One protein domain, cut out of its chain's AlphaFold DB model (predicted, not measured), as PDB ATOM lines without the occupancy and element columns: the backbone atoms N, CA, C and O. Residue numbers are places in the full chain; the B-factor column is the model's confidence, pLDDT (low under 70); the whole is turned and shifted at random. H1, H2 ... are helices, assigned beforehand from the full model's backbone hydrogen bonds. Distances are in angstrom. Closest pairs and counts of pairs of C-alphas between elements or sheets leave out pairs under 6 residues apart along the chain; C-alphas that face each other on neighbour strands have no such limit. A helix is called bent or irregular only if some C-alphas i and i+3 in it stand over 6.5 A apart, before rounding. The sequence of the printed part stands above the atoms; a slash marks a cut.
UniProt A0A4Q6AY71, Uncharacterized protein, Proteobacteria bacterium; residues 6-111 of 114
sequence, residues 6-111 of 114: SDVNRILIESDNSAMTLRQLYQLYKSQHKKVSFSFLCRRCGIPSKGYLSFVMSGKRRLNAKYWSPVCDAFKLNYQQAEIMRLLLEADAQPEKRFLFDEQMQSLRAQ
ATOM      1  N   SER A   6      34.385  98.814  15.001       92.81
ATOM      2  CA  SER A   6      33.710  97.876  14.096       92.81
ATOM      3  C   SER A   6      32.219  97.703  14.408       92.81
ATOM      4  O   SER A   6      31.394  97.724  13.498       92.81
ATOM      5  N   ASP A   7      31.822  97.606  15.686       94.75
ATOM      6  CA  ASP A   7      30.397  97.500  16.044       94.75
ATOM      7  C   ASP A   7      29.614  98.765  15.666       94.75
ATOM      8  O   ASP A   7      28.465  98.678  15.224       94.75
ATOM      9  N   VAL A   8      30.226  99.941  15.847       96.00
ATOM     10  CA  VAL A   8      29.625 101.229  15.472       96.00
ATOM     11  C   VAL A   8      29.528 101.346  13.951       96.00
ATOM     12  O   VAL A   8      28.472 101.728  13.444       96.00
ATOM     13  N   ASN A   9      30.584 100.967  13.227       96.06
ATOM     14  CA  ASN A   9      30.602 100.959  11.766       96.06
ATOM     15  C   ASN A   9      29.512 100.046  11.209       96.06
ATOM     16  O   ASN A   9      28.722 100.493  10.380       96.06
ATOM     17  N   ARG A  10      29.388  98.817  11.727       96.06
ATOM     18  CA  ARG A  10      28.332  97.881  11.326       96.06
ATOM     19  C   ARG A  10      26.942  98.498  11.473       96.06
ATOM     20  O   ARG A  10      26.167  98.476  10.525       96.06
ATOM     21  N   ILE A  11      26.643  99.110  12.623       96.75
ATOM     22  CA  ILE A  11      25.353  99.786  12.856       96.75
ATOM     23  C   ILE A  11      25.099 100.874  11.802       96.75
ATOM     24  O   ILE A  11      23.990 100.983  11.281       96.75
ATOM     25  N   LEU A  12      26.109 101.683  11.484       95.75
ATOM     26  CA  LEU A  12      25.990 102.781  10.522       95.75
ATOM     27  C   LEU A  12      25.874 102.305   9.070       95.75
ATOM     28  O   LEU A  12      25.230 102.985   8.270       95.75
ATOM     29  N   ILE A  13      26.464 101.157   8.734       93.94
ATOM     30  CA  ILE A  13      26.371 100.522   7.414       93.94
ATOM     31  C   ILE A  13      24.995  99.876   7.220       93.94
ATOM     32  O   ILE A  13      24.357 100.103   6.196       93.94
ATOM     33  N   GLU A  14      24.522  99.114   8.206       93.00
ATOM     34  CA  GLU A  14      23.302  98.300   8.102       93.00
ATOM     35  C   GLU A  14      22.008  99.088   8.350       93.00
ATOM     36  O   GLU A  14      20.917  98.596   8.077       93.00
ATOM     37  N   SER A  15      22.090 100.301   8.905       93.00
ATOM     38  CA  SER A  15      20.889 101.055   9.260       93.00
ATOM     39  C   SER A  15      20.198 101.743   8.082       93.00
ATOM     40  O   SER A  15      20.806 102.552   7.390       93.00
ATOM     41  N   ASP A  16      18.884 101.576   7.951       91.31
ATOM     42  CA  ASP A  16      18.097 102.273   6.922       91.31
ATOM     43  C   ASP A  16      17.729 103.722   7.279       91.31
ATOM     44  O   ASP A  16      17.529 104.558   6.400       91.31
ATOM     45  N   ASN A  17      17.582 104.047   8.566       94.94
ATOM     46  CA  ASN A  17      17.129 105.368   9.015       94.94
ATOM     47  C   ASN A  17      17.725 105.755  10.368       94.94
ATOM     48  O   ASN A  17      18.176 104.904  11.141       94.94
ATOM     49  N   SER A  18      17.661 107.051  10.683       96.94
ATOM     50  CA  SER A  18      18.294 107.604  11.880       96.94
ATOM     51  C   SER A  18      17.704 107.044  13.176       96.94
ATOM     52  O   SER A  18      18.431 106.847  14.148       96.94
ATOM     53  N   ALA A  19      16.403 106.736  13.214       97.38
ATOM     54  CA  ALA A  19      15.758 106.197  14.409       97.38
ATOM     55  C   ALA A  19      16.287 104.799  14.768       97.38
ATOM     56  O   ALA A  19      16.543 104.520  15.944       97.38
ATOM     57  N   MET A  20      16.472 103.935  13.765       97.31
ATOM     58  CA  MET A  20      17.053 102.607  13.953       97.31
ATOM     59  C   MET A  20      18.512 102.706  14.400       97.31
ATOM     60  O   MET A  20      18.867 102.096  15.410       97.31
ATOM     61  N   THR A  21      19.310 103.551  13.741       97.56
ATOM     62  CA  THR A  21      20.714 103.795  14.105       97.56
ATOM     63  C   THR A  21      20.846 104.272  15.543       97.56
ATOM     64  O   THR A  21      21.577 103.681  16.334       97.56
ATOM     65  N   LEU A  22      20.081 105.297  15.937       97.25
ATOM     66  CA  LEU A  22      20.101 105.833  17.299       97.25
ATOM     67  C   LEU A  22      19.737 104.770  18.337       97.25
ATOM     68  O   LEU A  22      20.344 104.717  19.411       97.25
ATOM     69  N   ARG A  23      18.757 103.914  18.026       97.06
ATOM     70  CA  ARG A  23      18.334 102.834  18.922       97.06
ATOM     71  C   ARG A  23      19.427 101.783  19.076       97.06
ATOM     72  O   ARG A  23      19.710 101.392  20.208       97.06
ATOM     73  N   GLN A  24      20.030 101.345  17.974       97.06
ATOM     74  CA  GLN A  24      21.099 100.349  17.982       97.06
ATOM     75  C   GLN A  24      22.348 100.885  18.693       97.06
ATOM     76  O   GLN A  24      22.872 100.211  19.580       97.06
ATOM     77  N   LEU A  25      22.757 102.131  18.419       96.38
ATOM     78  CA  LEU A  25      23.839 102.802  19.151       96.38
ATOM     79  C   LEU A  25      23.526 102.870  20.648       96.38
ATOM     80  O   LEU A  25      24.351 102.493  21.477       96.38
ATOM     81  N   TYR A  26      22.313 103.279  21.027       96.06
ATOM     82  CA  TYR A  26      21.911 103.288  22.433       96.06
ATOM     83  C   TYR A  26      22.007 101.901  23.080       96.06
ATOM     84  O   TYR A  26      22.506 101.792  24.200       96.06
ATOM     85  N   GLN A  27      21.548 100.846  22.404       95.38
ATOM     86  CA  GLN A  27      21.618  99.475  22.914       95.38
ATOM     87  C   GLN A  27      23.064  98.997  23.077       95.38
ATOM     88  O   GLN A  27      23.391  98.449  24.131       95.38
ATOM     89  N   LEU A  28      23.930  99.271  22.097       95.06
ATOM     90  CA  LEU A  28      25.358  98.956  22.134       95.06
ATOM     91  C   LEU A  28      26.062  99.658  23.305       95.06
ATOM     92  O   LEU A  28      26.749  99.033  24.107       95.06
ATOM     93  N   TYR A  29      25.831 100.959  23.468       93.31
ATOM     94  CA  TYR A  29      26.398 101.714  24.585       93.31
ATOM     95  C   TYR A  29      25.836 101.255  25.937       93.31
ATOM     96  O   TYR A  29      26.564 101.194  26.930       93.31
ATOM     97  N   LYS A  30      24.546 100.911  26.002       92.69
ATOM     98  CA  LYS A  30      23.893 100.442  27.229       92.69
ATOM     99  C   LYS A  30      24.371  99.058  27.665       92.69
ATOM    100  O   LYS A  30      24.500  98.841  28.871       92.69
ATOM    101  N   SER A  31      24.637  98.141  26.734       91.94
ATOM    102  CA  SER A  31      25.135  96.798  27.067       91.94
ATOM    103  C   SER A  31      26.518  96.852  27.723       91.94
ATOM    104  O   SER A  31      26.800  96.082  28.636       91.94
ATOM    105  N   GLN A  32      27.340  97.829  27.338       88.81
ATOM    106  CA  GLN A  32      28.685  98.031  27.882       88.81
ATOM    107  C   GLN A  32      28.702  98.916  29.133       88.81
ATOM    108  O   GLN A  32      29.593  98.812  29.979       88.81
ATOM    109  N   HIS A  33      27.709  99.798  29.275       85.75
ATOM    110  CA  HIS A  33      27.642 100.772  30.353       85.75
ATOM    111  C   HIS A  33      26.244 100.862  30.968       85.75
ATOM    112  O   HIS A  33      25.385 101.614  30.506       85.75
ATOM    113  N   LYS A  34      26.057 100.226  32.133       79.62
ATOM    114  CA  LYS A  34      24.791 100.250  32.897       79.62
ATOM    115  C   LYS A  34      24.273 101.658  33.246       79.62
ATOM    116  O   LYS A  34      23.091 101.821  33.531       79.62
ATOM    117  N   LYS A  35      25.140 102.681  33.239       83.62
ATOM    118  CA  LYS A  35      24.776 104.086  33.516       83.62
ATOM    119  C   LYS A  35      24.121 104.794  32.323       83.62
ATOM    120  O   LYS A  35      23.490 105.837  32.512       83.62
ATOM    121  N   VAL A  36      24.252 104.250  31.112       89.06
ATOM    122  CA  VAL A  36      23.625 104.820  29.918       89.06
ATOM    123  C   VAL A  36      22.118 104.601  30.012       89.06
ATOM    124  O   VAL A  36      21.606 103.485  30.061       89.06
ATOM    125  N   SER A  37      21.395 105.711  30.069       92.62
ATOM    126  CA  SER A  37      19.938 105.762  30.135       92.62
ATOM    127  C   SER A  37      19.439 106.926  29.289       92.62
ATOM    128  O   SER A  37      20.200 107.840  28.967       92.62
ATOM    129  N   PHE A  38      18.142 106.958  28.986       93.81
ATOM    130  CA  PHE A  38      17.549 108.129  28.335       93.81
ATOM    131  C   PHE A  38      17.746 109.409  29.145       93.81
ATOM    132  O   PHE A  38      17.985 110.454  28.558       93.81
ATOM    133  N   SER A  39      17.725 109.339  30.480       94.94
ATOM    134  CA  SER A  39      18.014 110.496  31.341       94.94
ATOM    135  C   SER A  39      19.427 111.031  31.111       94.94
ATOM    136  O   SER A  39      19.624 112.239  31.015       94.94
ATOM    137  N   PHE A  40      20.398 110.117  31.025       94.19
ATOM    138  CA  PHE A  40      21.796 110.451  30.786       94.19
ATOM    139  C   PHE A  40      21.980 111.097  29.409       94.19
ATOM    140  O   PHE A  40      22.531 112.192  29.334       94.19
ATOM    141  N   LEU A  41      21.453 110.476  28.347       94.75
ATOM    142  CA  LEU A  41      21.529 111.026  26.990       94.75
ATOM    143  C   LEU A  41      20.824 112.378  26.885       94.75
ATOM    144  O   LEU A  41      21.381 113.314  26.327       94.75
ATOM    145  N   CYS A  42      19.640 112.516  27.484       96.44
ATOM    146  CA  CYS A  42      18.913 113.781  27.474       96.44
ATOM    147  C   CYS A  42      19.738 114.912  28.092       96.44
ATOM    148  O   CYS A  42      19.886 115.970  27.487       96.44
ATOM    149  N   ARG A  43      20.349 114.664  29.257       96.00
ATOM    150  CA  ARG A  43      21.222 115.641  29.915       96.00
ATOM    151  C   ARG A  43      22.477 115.935  29.092       96.00
ATOM    152  O   ARG A  43      22.865 117.092  28.995       96.00
ATOM    153  N   ARG A  44      23.100 114.910  28.502       94.69
ATOM    154  CA  ARG A  44      24.332 115.055  27.712       94.69
ATOM    155  C   ARG A  44      24.110 115.839  26.417       94.69
ATOM    156  O   ARG A  44      24.962 116.641  26.065       94.69
ATOM    157  N   CYS A  45      22.979 115.626  25.749       96.38
ATOM    158  CA  CYS A  45      22.650 116.240  24.461       96.38
ATOM    159  C   CYS A  45      21.816 117.529  24.581       96.38
ATOM    160  O   CYS A  45      21.455 118.114  23.565       96.38
ATOM    161  N   GLY A  46      21.431 117.939  25.796       96.69
ATOM    162  CA  GLY A  46      20.532 119.079  26.008       96.69
ATOM    163  C   GLY A  46      19.083 118.833  25.559       96.69
ATOM    164  O   GLY A  46      18.347 119.780  25.287       96.69
ATOM    165  N   ILE A  47      18.653 117.572  25.468       97.06
ATOM    166  CA  ILE A  47      17.281 117.210  25.097       97.06
ATOM    167  C   ILE A  47      16.383 117.326  26.343       97.06
ATOM    168  O   ILE A  47      16.651 116.673  27.352       97.06
ATOM    169  N   PRO A  48      15.282 118.095  26.295       91.81
ATOM    170  CA  PRO A  48      14.517 118.445  27.492       91.81
ATOM    171  C   PRO A  48      13.637 117.310  28.036       91.81
ATOM    172  O   PRO A  48      13.209 117.364  29.183       91.81
ATOM    173  N   SER A  49      13.325 116.286  27.232       95.38
ATOM    174  CA  SER A  49      12.366 115.243  27.616       95.38
ATOM    175  C   SER A  49      12.791 113.849  27.166       95.38
ATOM    176  O   SER A  49      13.048 113.607  25.985       95.38
ATOM    177  N   LYS A  50      12.740 112.891  28.104       96.31
ATOM    178  CA  LYS A  50      12.914 111.457  27.816       96.31
ATOM    179  C   LYS A  50      11.825 110.932  26.882       96.31
ATOM    180  O   LYS A  50      12.105 110.064  26.064       96.31
ATOM    181  N   GLY A  51      10.603 111.458  26.995       97.38
ATOM    182  CA  GLY A  51       9.487 111.081  26.127       97.38
ATOM    183  C   GLY A  51       9.750 111.478  24.677       97.38
ATOM    184  O   GLY A  51       9.552 110.670  23.775       97.38
ATOM    185  N   TYR A  52      10.299 112.677  24.455       97.12
ATOM    186  CA  TYR A  52      10.733 113.094  23.122       97.12
ATOM    187  C   TYR A  52      11.802 112.153  22.555       97.12
ATOM    188  O   TYR A  52      11.623 111.643  21.452       97.12
ATOM    189  N   LEU A  53      12.856 111.854  23.324       96.44
ATOM    190  CA  LEU A  53      13.897 110.920  22.888       96.44
ATOM    191  C   LEU A  53      13.328 109.520  22.607       96.44
ATOM    192  O   LEU A  53      13.692 108.900  21.616       96.44
ATOM    193  N   SER A  54      12.384 109.041  23.419       97.00
ATOM    194  CA  SER A  54      11.688 107.771  23.186       97.00
ATOM    195  C   SER A  54      10.882 107.776  21.881       97.00
ATOM    196  O   SER A  54      10.858 106.773  21.165       97.00
ATOM    197  N   PHE A  55      10.226 108.888  21.541       97.69
ATOM    198  CA  PHE A  55       9.534 109.027  20.258       97.69
ATOM    199  C   PHE A  55      10.501 109.067  19.074       97.69
ATOM    200  O   PHE A  55      10.211 108.458  18.049       97.69
ATOM    201  N   VAL A  56      11.663 109.703  19.234       97.25
ATOM    202  CA  VAL A  56      12.731 109.682  18.224       97.25
ATOM    203  C   VAL A  56      13.251 108.263  18.008       97.25
ATOM    204  O   VAL A  56      13.219 107.753  16.897       97.25
ATOM    205  N   MET A  57      13.623 107.573  19.084       95.62
ATOM    206  CA  MET A  57      14.132 106.197  19.043       95.62
ATOM    207  C   MET A  57      13.112 105.191  18.489       95.62
ATOM    208  O   MET A  57      13.491 104.108  18.050       95.62
ATOM    209  N   SER A  58      11.814 105.515  18.532       95.88
ATOM    210  CA  SER A  58      10.735 104.695  17.961       95.88
ATOM    211  C   SER A  58      10.376 105.046  16.515       95.88
ATOM    212  O   SER A  58       9.515 104.383  15.950       95.88
ATOM    213  N   GLY A  59      11.010 106.063  15.921       96.19
ATOM    214  CA  GLY A  59      10.684 106.560  14.579       96.19
ATOM    215  C   GLY A  59       9.386 107.372  14.513       96.19
ATOM    216  O   GLY A  59       9.001 107.841  13.450       96.19
ATOM    217  N   LYS A  60       8.709 107.593  15.650       96.88
ATOM    218  CA  LYS A  60       7.458 108.367  15.726       96.88
ATOM    219  C   LYS A  60       7.684 109.875  15.605       96.88
ATOM    220  O   LYS A  60       6.735 110.621  15.372       96.88
ATOM    221  N   ARG A  61       8.912 110.346  15.834       96.25
ATOM    222  CA  ARG A  61       9.328 111.746  15.666       96.25
ATOM    223  C   ARG A  61      10.734 111.811  15.086       96.25
ATOM    224  O   ARG A  61      11.553 110.943  15.352       96.25
ATOM    225  N   ARG A  62      11.030 112.889  14.365       96.75
ATOM    226  CA  ARG A  62      12.386 113.199  13.891       96.75
ATOM    227  C   ARG A  62      13.188 113.906  14.984       96.75
ATOM    228  O   ARG A  62      12.626 114.660  15.794       96.75
ATOM    229  N   LEU A  63      14.500 113.681  15.005       97.56
ATOM    230  CA  LEU A  63      15.401 114.419  15.886       97.56
ATOM    231  C   LEU A  63      15.579 115.849  15.358       97.56
ATOM    232  O   LEU A  63      15.909 116.049  14.194       97.56
ATOM    233  N   ASN A  64      15.373 116.852  16.209       97.19
ATOM    234  CA  ASN A  64      15.557 118.252  15.838       97.19
ATOM    235  C   ASN A  64      17.040 118.540  15.544       97.19
ATOM    236  O   ASN A  64      17.904 118.112  16.313       97.19
ATOM    237  N   ALA A  65      17.307 119.306  14.481       97.44
ATOM    238  CA  ALA A  65      18.645 119.623  13.983       97.44
ATOM    239  C   ALA A  65      19.612 120.156  15.047       97.44
ATOM    240  O   ALA A  65      20.782 119.774  15.065       97.44
ATOM    241  N   LYS A  66      19.126 120.950  16.011       97.44
ATOM    242  CA  LYS A  66      19.983 121.476  17.088       97.44
ATOM    243  C   LYS A  66      20.598 120.395  17.986       97.44
ATOM    244  O   LYS A  66      21.527 120.686  18.729       97.44
ATOM    245  N   TYR A  67      20.063 119.173  17.959       97.81
ATOM    246  CA  TYR A  67      20.558 118.048  18.753       97.81
ATOM    247  C   TYR A  67      21.443 117.084  17.958       97.81
ATOM    248  O   TYR A  67      21.966 116.152  18.559       97.81
ATOM    249  N   TRP A  68      21.626 117.267  16.646       97.75
ATOM    250  CA  TRP A  68      22.364 116.309  15.815       97.75
ATOM    251  C   TRP A  68      23.825 116.167  16.254       97.75
ATOM    252  O   TRP A  68      24.237 115.082  16.654       97.75
ATOM    253  N   SER A  69      24.579 117.270  16.281       97.00
ATOM    254  CA  SER A  69      25.976 117.263  16.744       97.00
ATOM    255  C   SER A  69      26.112 116.792  18.203       97.00
ATOM    256  O   SER A  69      26.863 115.845  18.428       97.00
ATOM    257  N   PRO A  70      25.326 117.302  19.178       97.38
ATOM    258  CA  PRO A  70      25.382 116.802  20.552       97.38
ATOM    259  C   PRO A  70      25.116 115.298  20.697       97.38
ATOM    260  O   PRO A  70      25.602 114.670  21.639       97.38
ATOM    261  N   VAL A  71      24.311 114.708  19.811       96.50
ATOM    262  CA  VAL A  71      24.045 113.266  19.802       96.50
ATOM    263  C   VAL A  71      25.219 112.485  19.215       96.50
ATOM    264  O   VAL A  71      25.627 111.499  19.833       96.50
ATOM    265  N   CYS A  72      25.810 112.935  18.103       96.81
ATOM    266  CA  CYS A  72      27.040 112.339  17.568       96.81
ATOM    267  C   CYS A  72      28.167 112.357  18.616       96.81
ATOM    268  O   CYS A  72      28.806 111.333  18.853       96.81
ATOM    269  N   ASP A  73      28.324 113.472  19.335       95.38
ATOM    270  CA  ASP A  73      29.325 113.621  20.396       95.38
ATOM    271  C   ASP A  73      29.033 112.723  21.607       95.38
ATOM    272  O   ASP A  73      29.942 112.161  22.224       95.38
ATOM    273  N   ALA A  74      27.757 112.566  21.979       94.31
ATOM    274  CA  ALA A  74      27.358 111.693  23.082       94.31
ATOM    275  C   ALA A  74      27.666 110.218  22.791       94.31
ATOM    276  O   ALA A  74      28.048 109.487  23.709       94.31
ATOM    277  N   PHE A  75      27.543 109.811  21.527       94.25
ATOM    278  CA  PHE A  75      27.956 108.501  21.031       94.25
ATOM    279  C   PHE A  75      29.408 108.463  20.553       94.25
ATOM    280  O   PHE A  75      29.817 107.453  19.987       94.25
ATOM    281  N   LYS A  76      30.186 109.525  20.802       93.56
ATOM    282  CA  LYS A  76      31.618 109.616  20.499       93.56
ATOM    283  C   LYS A  76      31.958 109.145  19.080       93.56
ATOM    284  O   LYS A  76      32.947 108.439  18.893       93.56
ATOM    285  N   LEU A  77      31.107 109.496  18.120       95.44
ATOM    286  CA  LEU A  77      31.316 109.145  16.722       95.44
ATOM    287  C   LEU A  77      32.547 109.888  16.199       95.44
ATOM    288  O   LEU A  77      32.726 111.074  16.485       95.44
ATOM    289  N   ASN A  78      33.393 109.196  15.439       94.81
ATOM    290  CA  ASN A  78      34.472 109.849  14.703       94.81
ATOM    291  C   ASN A  78      33.895 110.695  13.545       94.81
ATOM    292  O   ASN A  78      32.689 110.683  13.290       94.81
ATOM    293  N   TYR A  79      34.749 111.430  12.830       94.38
ATOM    294  CA  TYR A  79      34.313 112.319  11.748       94.38
ATOM    295  C   TYR A  79      33.476 111.600  10.672       94.38
ATOM    296  O   TYR A  79      32.386 112.055  10.339       94.38
ATOM    297  N   GLN A  80      33.941 110.449  10.177       94.12
ATOM    298  CA  GLN A  80      33.245 109.690   9.128       94.12
ATOM    299  C   GLN A  80      31.907 109.125   9.621       94.12
ATOM    300  O   GLN A  80      30.886 109.227   8.943       94.12
ATOM    301  N   GLN A  81      31.893 108.569  10.832       96.12
ATOM    302  CA  GLN A  81      30.691 108.033  11.466       96.12
ATOM    303  C   GLN A  81      29.642 109.124  11.714       96.12
ATOM    304  O   GLN A  81      28.450 108.915  11.483       96.12
ATOM    305  N   ALA A  82      30.085 110.294  12.181       97.00
ATOM    306  CA  ALA A  82      29.224 111.443  12.420       97.00
ATOM    307  C   ALA A  82      28.620 111.978  11.117       97.00
ATOM    308  O   ALA A  82      27.462 112.393  11.127       97.00
ATOM    309  N   GLU A  83      29.365 111.931  10.010       96.56
ATOM    310  CA  GLU A  83      28.872 112.349   8.698       96.56
ATOM    311  C   GLU A  83      27.792 111.401   8.168       96.56
ATOM    312  O   GLU A  83      26.713 111.847   7.789       96.56
ATOM    313  N   ILE A  84      28.002 110.083   8.255       96.69
ATOM    314  CA  ILE A  84      26.968 109.096   7.892       96.69
ATOM    315  C   ILE A  84      25.717 109.277   8.760       96.69
ATOM    316  O   ILE A  84      24.592 109.290   8.255       96.69
ATOM    317  N   MET A  85      25.901 109.471  10.069       97.56
ATOM    318  CA  MET A  85      24.797 109.741  10.990       97.56
ATOM    319  C   MET A  85      24.047 111.029  10.618       97.56
ATOM    320  O   MET A  85      22.818 111.072  10.703       97.56
ATOM    321  N   ARG A  86      24.763 112.077  10.190       97.00
ATOM    322  CA  ARG A  86      24.167 113.332   9.724       97.00
ATOM    323  C   ARG A  86      23.356 113.120   8.450       97.00
ATOM    324  O   ARG A  86      22.209 113.552   8.423       97.00
ATOM    325  N   LEU A  87      23.885 112.402   7.462       96.69
ATOM    326  CA  LEU A  87      23.153 112.093   6.230       96.69
ATOM    327  C   LEU A  87      21.867 111.310   6.514       96.69
ATOM    328  O   LEU A  87      20.830 111.621   5.937       96.69
ATOM    329  N   LEU A  88      21.883 110.355   7.452       97.00
ATOM    330  CA  LEU A  88      20.668 109.651   7.891       97.00
ATOM    331  C   LEU A  88      19.629 110.606   8.500       97.00
ATOM    332  O   LEU A  88      18.430 110.465   8.260       97.00
ATOM    333  N   LEU A  89      20.074 111.578   9.300       97.38
ATOM    334  CA  LEU A  89      19.199 112.578   9.917       97.38
ATOM    335  C   LEU A  89      18.639 113.571   8.890       97.38
ATOM    336  O   LEU A  89      17.465 113.938   8.973       97.38
ATOM    337  N   GLU A  90      19.453 113.987   7.921       96.81
ATOM    338  CA  GLU A  90      19.053 114.868   6.823       96.81
ATOM    339  C   GLU A  90      18.068 114.181   5.881       96.81
ATOM    340  O   GLU A  90      17.030 114.760   5.559       96.81
ATOM    341  N   ALA A  91      18.338 112.925   5.535       96.19
ATOM    342  CA  ALA A  91      17.464 112.062   4.761       96.19
ATOM    343  C   ALA A  91      16.085 111.887   5.405       96.19
ATOM    344  O   ALA A  91      15.060 111.993   4.731       96.19
ATOM    345  N   ASP A  92      16.044 111.667   6.720       95.19
ATOM    346  CA  ASP A  92      14.780 111.584   7.444       95.19
ATOM    347  C   ASP A  92      14.083 112.950   7.523       95.19
ATOM    348  O   ASP A  92      12.856 113.000   7.541       95.19
ATOM    349  N   ALA A  93      14.825 114.063   7.570       95.44
ATOM    350  CA  ALA A  93      14.269 115.417   7.616       95.44
ATOM    351  C   ALA A  93      13.712 115.901   6.263       95.44
ATOM    352  O   ALA A  93      12.694 116.596   6.262       95.44
ATOM    353  N   GLN A  94      14.342 115.506   5.157       95.56
ATOM    354  CA  GLN A  94      14.033 115.896   3.776       95.56
ATOM    355  C   GLN A  94      13.799 114.641   2.912       95.56
ATOM    356  O   GLN A  94      14.620 114.319   2.045       95.56
ATOM    357  N   PRO A  95      12.702 113.892   3.145       93.06
ATOM    358  CA  PRO A  95      12.437 112.633   2.444       93.06
ATOM    359  C   PRO A  95      12.341 112.796   0.920       93.06
ATOM    360  O   PRO A  95      12.665 111.875   0.179       93.06
ATOM    361  N   GLU A  96      11.956 113.974   0.431       95.56
ATOM    362  CA  GLU A  96      11.904 114.304  -0.994       95.56
ATOM    363  C   GLU A  96      13.285 114.336  -1.672       95.56
ATOM    364  O   GLU A  96      13.380 114.199  -2.889       95.56
ATOM    365  N   LYS A  97      14.363 114.468  -0.890       94.31
ATOM    366  CA  LYS A  97      15.757 114.453  -1.359       94.31
ATOM    367  C   LYS A  97      16.495 113.172  -0.973       94.31
ATOM    368  O   LYS A  97      17.717 113.122  -1.082       94.31
ATOM    369  N   ARG A  98      15.776 112.133  -0.528       92.69
ATOM    370  CA  ARG A  98      16.363 110.897   0.013       92.69
ATOM    371  C   ARG A  98      17.431 110.285  -0.900       92.69
ATOM    372  O   ARG A  98      18.498 109.931  -0.416       92.69
ATOM    373  N   PHE A  99      17.171 110.256  -2.207       93.38
ATOM    374  CA  PHE A  99      18.086 109.697  -3.205       93.38
ATOM    375  C   PHE A  99      19.472 110.370  -3.215       93.38
ATOM    376  O   PHE A  99      20.472 109.675  -3.358       93.38
ATOM    377  N   LEU A 100      19.545 111.693  -3.005       93.69
ATOM    378  CA  LEU A 100      20.814 112.434  -2.954       93.69
ATOM    379  C   LEU A 100      21.645 112.006  -1.742       93.69
ATOM    380  O   LEU A 100      22.850 111.794  -1.844       93.69
ATOM    381  N   PHE A 101      20.985 111.871  -0.590       94.88
ATOM    382  CA  PHE A 101      21.652 111.456   0.637       94.88
ATOM    383  C   PHE A 101      22.078 109.992   0.577       94.88
ATOM    384  O   PHE A 101      23.156 109.666   1.061       94.88
ATOM    385  N   ASP A 102      21.275 109.115  -0.032       92.06
ATOM    386  CA  ASP A 102      21.616 107.697  -0.171       92.06
ATOM    387  C   ASP A 102      22.881 107.501  -1.032       92.06
ATOM    388  O   ASP A 102      23.746 106.711  -0.658       92.06
ATOM    389  N   GLU A 103      23.053 108.261  -2.121       92.38
ATOM    390  CA  GLU A 103      24.265 108.222  -2.963       92.38
ATOM    391  C   GLU A 103      25.526 108.657  -2.187       92.38
ATOM    392  O   GLU A 103      26.561 107.975  -2.190       92.38
ATOM    393  N   GLN A 104      25.428 109.765  -1.446       93.38
ATOM    394  CA  GLN A 104      26.507 110.247  -0.577       93.38
ATOM    395  C   GLN A 104      26.833 109.238   0.532       93.38
ATOM    396  O   GLN A 104      27.999 108.971   0.833       93.38
ATOM    397  N   MET A 105      25.802 108.635   1.122       93.50
ATOM    398  CA  MET A 105      25.939 107.688   2.222       93.50
ATOM    399  C   MET A 105      26.554 106.367   1.763       93.50
ATOM    400  O   MET A 105      27.389 105.820   2.480       93.50
ATOM    401  N   GLN A 106      26.214 105.873   0.567       92.56
ATOM    402  CA  GLN A 106      26.868 104.704  -0.033       92.56
ATOM    403  C   GLN A 106      28.368 104.942  -0.226       92.56
ATOM    404  O   GLN A 106      29.182 104.098   0.152       92.56
ATOM    405  N   SER A 107      28.733 106.124  -0.729       91.56
ATOM    406  CA  SER A 107      30.130 106.510  -0.950       91.56
ATOM    407  C   SER A 107      30.941 106.543   0.350       91.56
ATOM    408  O   SER A 107      32.095 106.116   0.370       91.56
ATOM    409  N   LEU A 108      30.341 107.015   1.449       91.69
ATOM    410  CA  LEU A 108      30.976 107.036   2.772       91.69
ATOM    411  C   LEU A 108      31.009 105.659   3.441       91.69
ATOM    412  O   LEU A 108      32.019 105.295   4.039       91.69
ATOM    413  N   ARG A 109      29.937 104.866   3.331       92.69
ATOM    414  CA  ARG A 109      29.881 103.504   3.889       92.69
ATOM    415  C   ARG A 109      30.944 102.593   3.289       92.69
ATOM    416  O   ARG A 109      31.526 101.806   4.023       92.69
ATOM    417  N   ALA A 110      31.247 102.745   1.999       90.56
ATOM    418  CA  ALA A 110      32.314 102.002   1.330       90.56
ATOM    419  C   ALA A 110      33.722 102.288   1.896       90.56
ATOM    420  O   ALA A 110      34.646 101.518   1.648       90.56
ATOM    421  N   GLN A 111      33.894 103.385   2.642       89.50
ATOM    422  CA  GLN A 111      35.166 103.778   3.255       89.50
ATOM    423  C   GLN A 111      35.297 103.312   4.711       89.50
ATOM    424  O   GLN A 111      36.393 103.387   5.268       89.50
TER     425      GLN A 111
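What this domain is: This is residues 6 to 111 of the 114 residues of an uncharacterized protein of Proteobacteria bacterium (UniProt A0A4Q6AY71). Three helices, H5, H6 and H7, lie side by side in a row that alternates in direction, and the hairpin of H1 and H2 packs on the row's middle helix, H6. At the end of the long axis away from H7, two short helices, H3 and H4, set nearly square to each other, join the H5 side to H2, which closes a ring of contacts through H2, H4, H3, H5 and H6. Residues 30 to 35, of which 30 to 32 belong to H2, stick out. The printed part has 106 residues, with seven named helices in the order H1 to H7 and no named strand; its class is all helix. The whole is compact, with a radius of gyration of the C-alphas of 13.1 A and spans of 36 by 29 by 20 A.

How they stand to each other: H1, residues 6 to 14, and H2, residues 18 to 32, form a helical hairpin at a shallow tilt of 21 degrees; their closest C-alphas, those of Ile 11 and Thr 21, are 6.3 A apart. H6, residues 79 to 93, is the hub. H1 touches H6 at residues 81 to 85 alone, the same way at a shallow tilt of 28 degrees, closest at the C-alphas of Leu 12 and Ile 84, 6.9 A. H2 touches H6 with residues 18 to 21 alone, opposite ways at a steep tilt of 44 degrees, closest at the C-alphas of Ser 18 and Leu 88, 5.1 A. H3, residues 38 to 45, and H4, residues 50 to 57, touch about perpendicular, at 84 degrees, closest at the C-alphas of Phe 38 and Lys 50, 5.7 A. H2 touches H4 with residues 19 to 23 alone, at a steep tilt of 66 degrees, opposite ways; the closest C-alphas are those of Ala 19 and Met 57, 4.9 A. H3 touches H5, residues 65 to 74, about perpendicular, at 75 degrees, closest at the C-alphas of Cys 45 and Pro 70, 4.8 A. H5 and H6 form a helical hairpin at a shallow tilt of 32 degrees, only just short of steep, with the C-alphas of Cys 72 and Ala 82 closest, 5.7 A. H6 and H7, residues 95 to 109, form another at 17 degrees, with the C-alphas of Ala 91 and Arg 98 closest, 5.0 A. H5 and H7 are apart. Every O i to N i+4 pair is within hydrogen-bond range in H1, H2, H3, H4 and H6, against 4 of 6 in H5 and 8 of 11 in H7.

Where its parts are: H1 begins at C-alpha 6, (33.710, 97.876, 14.096), and is 12.0 A long; H2 is 21.3 A. H3 and H4 are 10.3 A each, and H5 is 14.9 A. H6 is 20.7 A, from C-alpha 79 at (34.313, 112.319, 11.748). H7 is 19.7 A and ends at C-alpha 109, (29.881, 103.504, 3.889). H5 and H7 are irregular: C-alphas 66 and 69 are 7.3 A apart, C-alphas 96 and 99 8.0 A.

The domain as a whole: The two C-alphas farthest apart, those of Lys 34 and Glu 96, are 38.9 A apart. The printed part has no cut; the link from H4 to H5 is short, and the other links are tight. The mean pLDDT of the printed part is 94.8, and no printed residue is under 70.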